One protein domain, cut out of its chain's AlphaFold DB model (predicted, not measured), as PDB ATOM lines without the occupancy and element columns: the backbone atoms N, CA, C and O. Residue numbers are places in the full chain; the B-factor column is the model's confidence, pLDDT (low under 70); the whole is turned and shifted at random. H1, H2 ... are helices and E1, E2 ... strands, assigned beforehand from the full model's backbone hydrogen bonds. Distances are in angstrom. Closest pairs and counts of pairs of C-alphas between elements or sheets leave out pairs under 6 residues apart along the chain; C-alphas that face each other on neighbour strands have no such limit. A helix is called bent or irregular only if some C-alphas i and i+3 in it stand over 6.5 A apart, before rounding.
ATOM      1  N   ILE A 171     175.905 137.826 240.408       79.88
ATOM      2  CA  ILE A 171     176.756 138.642 239.538       79.88
ATOM      3  C   ILE A 171     176.739 140.108 239.987       79.88
ATOM      4  O   ILE A 171     175.821 140.578 240.662       79.88
ATOM      5  N   HIS A 172     177.750 140.878 239.573       77.06
ATOM      6  CA  HIS A 172     177.897 142.282 239.974       77.06
ATOM      7  C   HIS A 172     176.639 143.131 239.700       77.06
ATOM      8  O   HIS A 172     176.273 143.979 240.515       77.06
ATOM      9  N   GLN A 173     175.963 142.892 238.570       79.38
ATOM     10  CA  GLN A 173     174.738 143.608 238.206       79.38
ATOM     11  C   GLN A 173     173.561 143.244 239.121       79.38
ATOM     12  O   GLN A 173     172.911 144.151 239.638       79.38
ATOM     13  N   GLU A 174     173.347 141.958 239.409       81.50
ATOM     14  CA  GLU A 174     172.306 141.490 240.334       81.50
ATOM     15  C   GLU A 174     172.519 142.040 241.748       81.50
ATOM     16  O   GLU A 174     171.594 142.587 242.341       81.50
ATOM     17  N   ALA A 175     173.750 141.988 242.270       81.69
ATOM     18  CA  ALA A 175     174.078 142.531 243.591       81.69
ATOM     19  C   ALA A 175     173.822 144.046 243.679       81.69
ATOM     20  O   ALA A 175     173.298 144.547 244.680       81.69
ATOM     21  N   ARG A 176     174.161 144.791 242.618       82.12
ATOM     22  CA  ARG A 176     173.895 146.232 242.523       82.12
ATOM     23  C   ARG A 176     172.395 146.529 242.480       82.12
ATOM     24  O   ARG A 176     171.958 147.451 243.166       82.12
ATOM     25  N   VAL A 177     171.625 145.778 241.693       82.44
ATOM     26  CA  VAL A 177     170.163 145.930 241.607       82.44
ATOM     27  C   VAL A 177     169.529 145.604 242.954       82.44
ATOM     28  O   VAL A 177     168.784 146.423 243.478       82.44
ATOM     29  N   PHE A 178     169.913 144.490 243.582       83.69
ATOM     30  CA  PHE A 178     169.422 144.092 244.900       83.69
ATOM     31  C   PHE A 178     169.706 145.154 245.972       83.69
ATOM     32  O   PHE A 178     168.813 145.537 246.721       83.69
ATOM     33  N   THR A 179     170.915 145.721 245.987       83.06
ATOM     34  CA  THR A 179     171.274 146.799 246.926       83.06
ATOM     35  C   THR A 179     170.390 148.036 246.736       83.06
ATOM     36  O   THR A 179     169.953 148.646 247.711       83.06
ATOM     37  N   LYS A 180     170.100 148.413 245.484       82.38
ATOM     38  CA  LYS A 180     169.214 149.547 245.188       82.38
ATOM     39  C   LYS A 180     167.766 149.248 245.553       82.38
ATOM     40  O   LYS A 180     167.137 150.094 246.177       82.38
ATOM     41  N   LEU A 181     167.280 148.044 245.251       82.12
ATOM     42  CA  LEU A 181     165.961 147.579 245.677       82.12
ATOM     43  C   LEU A 181     165.808 147.724 247.194       82.12
ATOM     44  O   LEU A 181     164.859 148.358 247.638       82.12
ATOM     45  N   CYS A 182     166.780 147.250 247.985       80.75
ATOM     46  CA  CYS A 182     166.763 147.379 249.446       80.75
ATOM     47  C   CYS A 182     166.696 148.834 249.948       80.75
ATOM     48  O   CYS A 182     166.141 149.073 251.018       80.75
ATOM     49  N   ASN A 183     167.231 149.798 249.193       78.06
ATOM     50  CA  ASN A 183     167.160 151.226 249.527       78.06
ATOM     51  C   ASN A 183     165.823 151.872 249.132       78.06
ATOM     52  O   ASN A 183     165.480 152.932 249.651       78.06
ATOM     53  N   CYS A 184     165.074 151.244 248.229       74.56
ATOM     54  CA  CYS A 184     163.782 151.715 247.736       74.56
ATOM     55  C   CYS A 184     162.589 151.011 248.408       74.56
ATOM     56  O   CYS A 184     161.451 151.222 247.996       74.56
ATOM     57  N   THR A 185     162.815 150.168 249.422       76.56
ATOM     58  CA  THR A 185     161.724 149.478 250.123       76.56
ATOM     59  C   THR A 185     161.049 150.367 251.159       76.56
ATOM     60  O   THR A 185     161.729 151.001 251.968       76.56
ATOM     61  N   TRP A 186     159.721 150.302 251.231       70.56
ATOM     62  CA  TRP A 186     158.962 150.831 252.360       70.56
ATOM     63  C   TRP A 186     158.634 149.731 253.362       70.56
ATOM     64  O   TRP A 186     158.230 148.631 252.991       70.56
ATOM     65  N   THR A 187     158.796 150.038 254.648       70.19
ATOM     66  CA  THR A 187     158.357 149.167 255.741       70.19
ATOM     67  C   THR A 187     156.956 149.573 256.165       70.19
ATOM     68  O   THR A 187     156.783 150.634 256.772       70.19
ATOM     69  N   PHE A 188     155.966 148.730 255.891       68.31
ATOM     70  CA  PHE A 188     154.636 148.922 256.450       68.31
ATOM     71  C   PHE A 188     154.559 148.196 257.797       68.31
ATOM     72  O   PHE A 188     154.905 147.020 257.901       68.31
ATOM     73  N   LYS A 189     154.127 148.883 258.859       64.88
ATOM     74  CA  LYS A 189     153.690 148.198 260.083       64.88
ATOM     75  C   LYS A 189     152.224 147.833 259.884       64.88
ATOM     76  O   LYS A 189     151.357 148.682 260.060       64.88
ATOM     77  N   GLY A 190     151.966 146.598 259.457       61.53
ATOM     78  CA  GLY A 190     150.609 146.059 259.405       61.53
ATOM     79  C   GLY A 190     150.001 145.908 260.805       61.53
ATOM     80  O   GLY A 190     150.687 146.036 261.816       61.53
ATOM     81  N   ILE A 191     148.705 145.582 260.864       57.38
ATOM     82  CA  ILE A 191     147.937 145.318 262.104       57.38
ATOM     83  C   ILE A 191     148.344 143.959 262.749       57.38
ATOM     84  O   ILE A 191     147.681 143.446 263.643       57.38
ATOM     85  N   GLY A 192     149.475 143.374 262.341       58.59
ATOM     86  CA  GLY A 192     150.048 142.138 262.880       58.59
ATOM     87  C   GLY A 192     151.578 142.196 262.944       58.59
ATOM     88  O   GLY A 192     152.194 143.154 262.483       58.59
ATOM     89  N   GLU A 193     152.205 141.165 263.513       57.44
ATOM     90  CA  GLU A 193     153.660 141.107 263.759       57.44
ATOM     91  C   GLU A 193     154.533 141.050 262.485       57.44
ATOM     92  O   GLU A 193     155.757 141.176 262.567       57.44
ATOM     93  N   PHE A 194     153.934 140.914 261.299       54.03
ATOM     94  CA  PHE A 194     154.659 140.849 260.031       54.03
ATOM     95  C   PHE A 194     155.081 142.245 259.548       54.03
ATOM     96  O   PHE A 194     154.258 143.112 259.252       54.03
ATOM     97  N   LYS A 195     156.400 142.461 259.465       61.75
ATOM     98  CA  LYS A 195     157.018 143.648 258.857       61.75
ATOM     99  C   LYS A 195     157.446 143.307 257.434       61.75
ATOM    100  O   LYS A 195     158.577 142.877 257.219       61.75
ATOM    101  N   GLU A 196     156.554 143.501 256.475       68.69
ATOM    102  CA  GLU A 196     156.891 143.328 255.064       68.69
ATOM    103  C   GLU A 196     157.567 144.584 254.506       68.69
ATOM    104  O   GLU A 196     157.203 145.725 254.820       68.69
ATOM    105  N   LYS A 197     158.595 144.354 253.688       69.50
ATOM    106  CA  LYS A 197     159.262 145.382 252.897       69.50
ATOM    107  C   LYS A 197     158.742 145.277 251.476       69.50
ATOM    108  O   LYS A 197     159.027 144.296 250.799       69.50
ATOM    109  N   VAL A 198     157.998 146.285 251.041       69.75
ATOM    110  CA  VAL A 198     157.356 146.294 249.724       69.75
ATOM    111  C   VAL A 198     158.012 147.355 248.856       69.75
ATOM    112  O   VAL A 198     158.372 148.435 249.337       69.75
ATOM    113  N   LEU A 199     158.167 147.040 247.574       70.69
ATOM    114  CA  LEU A 199     158.557 147.993 246.550       70.69
ATOM    115  C   LEU A 199     157.359 148.192 245.626       70.69
ATOM    116  O   LEU A 199     156.879 147.243 245.013       70.69
ATOM    117  N   ILE A 200     156.829 149.411 245.597       67.50
ATOM    118  CA  ILE A 200     155.631 149.724 244.817       67.50
ATOM    119  C   ILE A 200     156.077 150.178 243.435       67.50
ATOM    120  O   ILE A 200     156.847 151.132 243.301       67.50
ATOM    121  N   LYS A 201     155.572 149.488 242.419       65.06
ATOM    122  CA  LYS A 201     155.690 149.896 241.026       65.06
ATOM    123  C   LYS A 201     154.511 150.783 240.657       65.06
ATOM    124  O   LYS A 201     153.369 150.430 240.947       65.06
ATOM    125  N   ASP A 202     154.791 151.931 240.049       64.19
ATOM    126  CA  ASP A 202     153.736 152.725 239.434       64.19
ATOM    127  C   ASP A 202     153.267 151.985 238.170       64.19
ATOM    128  O   ASP A 202     154.057 151.560 237.333       64.19
ATOM    129  N   MET A 203     151.965 151.726 238.089       58.75
ATOM    130  CA  MET A 203     151.363 150.940 237.008       58.75
ATOM    131  C   MET A 203     151.120 151.782 235.750       58.75
ATOM    132  O   MET A 203     150.800 151.232 234.697       58.75
ATOM    133  N   TYR A 204     151.237 153.110 235.860       59.84
ATOM    134  CA  TYR A 204     150.919 154.064 234.797       59.84
ATOM    135  C   TYR A 204     152.158 154.703 234.165       59.84
ATOM    136  O   TYR A 204     152.047 155.381 233.139       59.84
ATOM    137  N   SER A 205     153.335 154.491 234.747       59.97
ATOM    138  CA  SER A 205     154.617 154.915 234.197       59.97
ATOM    139  C   SER A 205     155.108 153.924 233.137       59.97
ATOM    140  O   SER A 205     154.972 152.703 233.237       59.97
ATOM    141  N   ASN A 206     155.714 154.452 232.073       62.19
ATOM    142  CA  ASN A 206     156.436 153.601 231.127       62.19
ATOM    143  C   ASN A 206     157.674 153.013 231.821       62.19
ATOM    144  O   ASN A 206     158.325 153.715 232.592       62.19
ATOM    145  N   ARG A 207     158.073 151.773 231.482       60.66
ATOM    146  CA  ARG A 207     159.270 151.110 232.060       60.66
ATOM    147  C   ARG A 207     160.516 152.002 232.066       60.66
ATOM    148  O   ARG A 207     161.255 152.013 233.040       60.66
ATOM    149  N   GLU A 208     160.718 152.799 231.018       63.31
ATOM    150  CA  GLU A 208     161.849 153.733 230.929       63.31
ATOM    151  C   GLU A 208     161.828 154.847 231.991       63.31
ATOM    152  O   GLU A 208     162.876 155.390 232.338       63.31
ATOM    153  N   GLN A 209     160.648 155.236 232.480       59.72
ATOM    154  CA  GLN A 209     160.492 156.228 233.545       59.72
ATOM    155  C   GLN A 209     160.733 155.598 234.920       59.72
ATOM    156  O   GLN A 209     161.427 156.210 235.732       59.72
ATOM    157  N   ASP A 210     160.268 154.367 235.144       64.88
ATOM    158  CA  ASP A 210     160.549 153.604 236.369       64.88
ATOM    159  C   ASP A 210     162.038 153.304 236.523       64.88
ATOM    160  O   ASP A 210     162.626 153.557 237.569       64.88
ATOM    161  N   GLU A 211     162.686 152.824 235.461       68.25
ATOM    162  CA  GLU A 211     164.115 152.498 235.481       68.25
ATOM    163  C   GLU A 211     164.981 153.741 235.707       68.25
ATOM    164  O   GLU A 211     166.008 153.677 236.389       68.25
ATOM    165  N   LYS A 212     164.544 154.905 235.206       69.12
ATOM    166  CA  LYS A 212     165.167 156.199 235.518       69.12
ATOM    167  C   LYS A 212     164.925 156.618 236.967       69.12
ATOM    168  O   LYS A 212     165.863 157.096 237.604       69.12
ATOM    169  N   ALA A 213     163.713 156.438 237.490       68.88
ATOM    170  CA  ALA A 213     163.358 156.797 238.862       68.88
ATOM    171  C   ALA A 213     164.096 155.930 239.893       68.88
ATOM    172  O   ALA A 213     164.651 156.439 240.866       68.88
ATOM    173  N   TRP A 214     164.163 154.623 239.655       70.25
ATOM    174  CA  TRP A 214     164.861 153.659 240.503       70.25
ATOM    175  C   TRP A 214     166.366 153.593 240.238       70.25
ATOM    176  O   TRP A 214     167.138 153.086 241.058       70.25
ATOM    177  N   ASN A 215     166.809 154.140 239.103       74.44
ATOM    178  CA  ASN A 215     168.197 154.149 238.661       74.44
ATOM    179  C   ASN A 215     168.780 152.721 238.531       74.44
ATOM    180  O   ASN A 215     169.970 152.489 238.775       74.44
ATOM    181  N   PHE A 216     167.959 151.729 238.188       75.94
ATOM    182  CA  PHE A 216     168.408 150.370 237.886       75.94
ATOM    183  C   PHE A 216     167.517 149.706 236.841       75.94
ATOM    184  O   PHE A 216     166.361 150.076 236.674       75.94
ATOM    185  N   ASP A 217     168.091 148.724 236.150       77.56
ATOM    186  CA  ASP A 217     167.427 147.968 235.094       77.56
ATOM    187  C   ASP A 217     166.501 146.903 235.703       77.56
ATOM    188  O   ASP A 217     166.938 146.065 236.504       77.56
ATOM    189  N   SER A 218     165.219 146.952 235.332       76.56
ATOM    190  CA  SER A 218     164.189 146.035 235.824       76.56
ATOM    191  C   SER A 218     164.359 144.605 235.294       76.56
ATOM    192  O   SER A 218     163.817 143.664 235.874       76.56
ATOM    193  N   PHE A 219     165.187 144.410 234.260       81.81
ATOM    194  CA  PHE A 219     165.501 143.104 233.678       81.81
ATOM    195  C   PHE A 219     166.112 142.105 234.673       81.81
ATOM    196  O   PHE A 219     165.972 140.896 234.501       81.81
ATOM    197  N   PHE A 220     166.764 142.580 235.737       80.38
ATOM    198  CA  PHE A 220     167.386 141.705 236.738       80.38
ATOM    199  C   PHE A 220     166.430 141.238 237.841       80.38
ATOM    200  O   PHE A 220     166.784 140.337 238.601       80.38
ATOM    201  N   ILE A 221     165.217 141.795 237.933       81.31
ATOM    202  CA  ILE A 221     164.247 141.415 238.972       81.31
ATOM    203  C   ILE A 221     163.806 139.943 238.839       81.31
ATOM    204  O   ILE A 221     163.854 139.237 239.848       81.31
ATOM    205  N   PRO A 222     163.497 139.407 237.638       84.25
ATOM    206  CA  PRO A 222     163.188 137.985 237.474       84.25
ATOM    207  C   PRO A 222     164.327 137.060 237.911       84.25
ATOM    208  O   PRO A 222     164.076 135.997 238.472       84.25
ATOM    209  N   HIS A 223     165.584 137.463 237.696       83.19
ATOM    210  CA  HIS A 223     166.744 136.692 238.145       83.19
ATOM    211  C   HIS A 223     166.834 136.654 239.674       83.19
ATOM    212  O   HIS A 223     166.996 135.579 240.249       83.19
ATOM    213  N   LEU A 224     166.636 137.801 240.336       84.00
ATOM    214  CA  LEU A 224     166.556 137.888 241.797       84.00
ATOM    215  C   LEU A 224     165.369 137.090 242.357       84.00
ATOM    216  O   LEU A 224     165.476 136.498 243.433       84.00
ATOM    217  N   SER A 225     164.259 137.025 241.621       84.31
ATOM    218  CA  SER A 225     163.108 136.209 241.999       84.31
ATOM    219  C   SER A 225     163.360 134.712 241.849       84.31
ATOM    220  O   SER A 225     163.060 133.945 242.762       84.31
ATOM    221  N   ALA A 226     164.026 134.288 240.774       83.88
ATOM    222  CA  ALA A 226     164.381 132.888 240.552       83.88
ATOM    223  C   ALA A 226     165.291 132.310 241.654       83.88
ATOM    224  O   ALA A 226     165.198 131.126 241.975       83.88
ATOM    225  N   ILE A 227     166.147 133.139 242.264       83.88
ATOM    226  CA  ILE A 227     166.981 132.752 243.419       83.88
ATOM    227  C   ILE A 227     166.283 132.958 244.777       83.88
ATOM    228  O   ILE A 227     166.872 132.688 245.827       83.88
ATOM    229  N   GLY A 228     165.025 133.409 244.767       81.81
ATOM    230  CA  GLY A 228     164.188 133.593 245.952       81.81
ATOM    231  C   GLY A 228     164.577 134.792 246.817       81.81
ATOM    232  O   GLY A 228     164.349 134.758 248.023       81.81
ATOM    233  N   LEU A 229     165.208 135.820 246.238       82.62
ATOM    234  CA  LEU A 229     165.523 137.072 246.937       82.62
ATOM    235  C   LEU A 229     164.394 138.105 246.860       82.62
ATOM    236  O   LEU A 229     164.322 138.980 247.722       82.62
ATOM    237  N   VAL A 230     163.546 138.027 245.832       83.94
ATOM    238  CA  VAL A 230     162.413 138.933 245.605       83.94
ATOM    239  C   VAL A 230     161.207 138.114 245.155       83.94
ATOM    240  O   VAL A 230     161.343 137.175 244.377       83.94
ATOM    241  N   GLU A 231     160.017 138.470 245.615       80.12
ATOM    242  CA  GLU A 231     158.771 137.892 245.122       80.12
ATOM    243  C   GLU A 231     157.990 138.986 244.394       80.12
ATOM    244  O   GLU A 231     157.697 140.033 244.970       80.12
ATOM    245  N   GLU A 232     157.709 138.774 243.107       70.31
ATOM    246  CA  GLU A 232     156.796 139.638 242.362       70.31
ATOM    247  C   GLU A 232     155.371 139.131 242.582       70.31
ATOM    248  O   GLU A 232     154.977 138.091 242.055       70.31
ATOM    249  N   THR A 233     154.587 139.866 243.364       66.06
ATOM    250  CA  THR A 233     153.152 139.619 243.490       66.06
ATOM    251  C   THR A 233     152.420 140.420 242.414       66.06
ATOM    252  O   THR A 233     152.336 141.646 242.464       66.06
ATOM    253  N   CYS A 234     151.912 139.733 241.389       52.34
ATOM    254  CA  CYS A 234     150.976 140.336 240.444       52.34
ATOM    255  C   CYS A 234     149.569 140.292 241.052       52.34
ATOM    256  O   CYS A 234     149.026 139.202 241.232       52.34
ATOM    257  N   ASN A 235     148.995 141.460 241.354       43.59
ATOM    258  CA  ASN A 235     147.553 141.626 241.572       43.59
ATOM    259  C   ASN A 235     146.878 142.106 240.287       43.59
ATOM    260  O   ASN A 235     147.490 142.954 239.595       43.59
TER     261      ASN A 235
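AT A GLANCE: This is residues 171 to 235 of the 235 residues of the protein "DUF2806 domain-containing protein" of Flavobacteriaceae bacterium (UniProt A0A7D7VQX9). A two-stranded hairpin, E1 and E2, makes one end, and a loose group of three helices the other, with H3 set crosswise to H1 and H2 near both. The 65 printed residues run H1, E1, E2, H2, H3, of mixed class, with an antiparallel sheet. The whole is only just compact, close to loose, with radius of gyration of the C-alphas 12.6 A and spans of 35 by 29 by 21 A.

IN THESE COORDINATES: E1 is residues 186 to 189 and E2 195 to 198. H1, residues 172 to 183, 16.9 A long, begins at C-alpha 172 (177.897, 142.282, 239.974). H2 is residues 207 to 214. H3, residues 218 to 226, 14.0 A, ends at C-alpha 226 (164.381, 132.888, 240.552); it is only just irregular, C-alphas 219 and 222 being 6.8 A apart.

HOW THE PARTS SIT: E1 and E2 are antiparallel at 149 degrees; N 186 and O 198 are 3.0 A apart, within hydrogen-bond range. H1 touches H3 with residues 173 to 178 alone, about perpendicular at 87 degrees; the closest C-alphas, of Glu 174 and Phe 220, are 6.1 A apart. H2 is close but not clearly touching H3, the closest C-alphas, of Glu 211 and Ser 218, being 6.5 A apart. Every O i to N i+4 pair is within hydrogen-bond range in H1 and H2, and 3 of 5 in H3.

THE WHOLE: The printed part has no cut and no long link. Residues 188 to 198, 200 to 213 and 233 to 235 have pLDDT under 70.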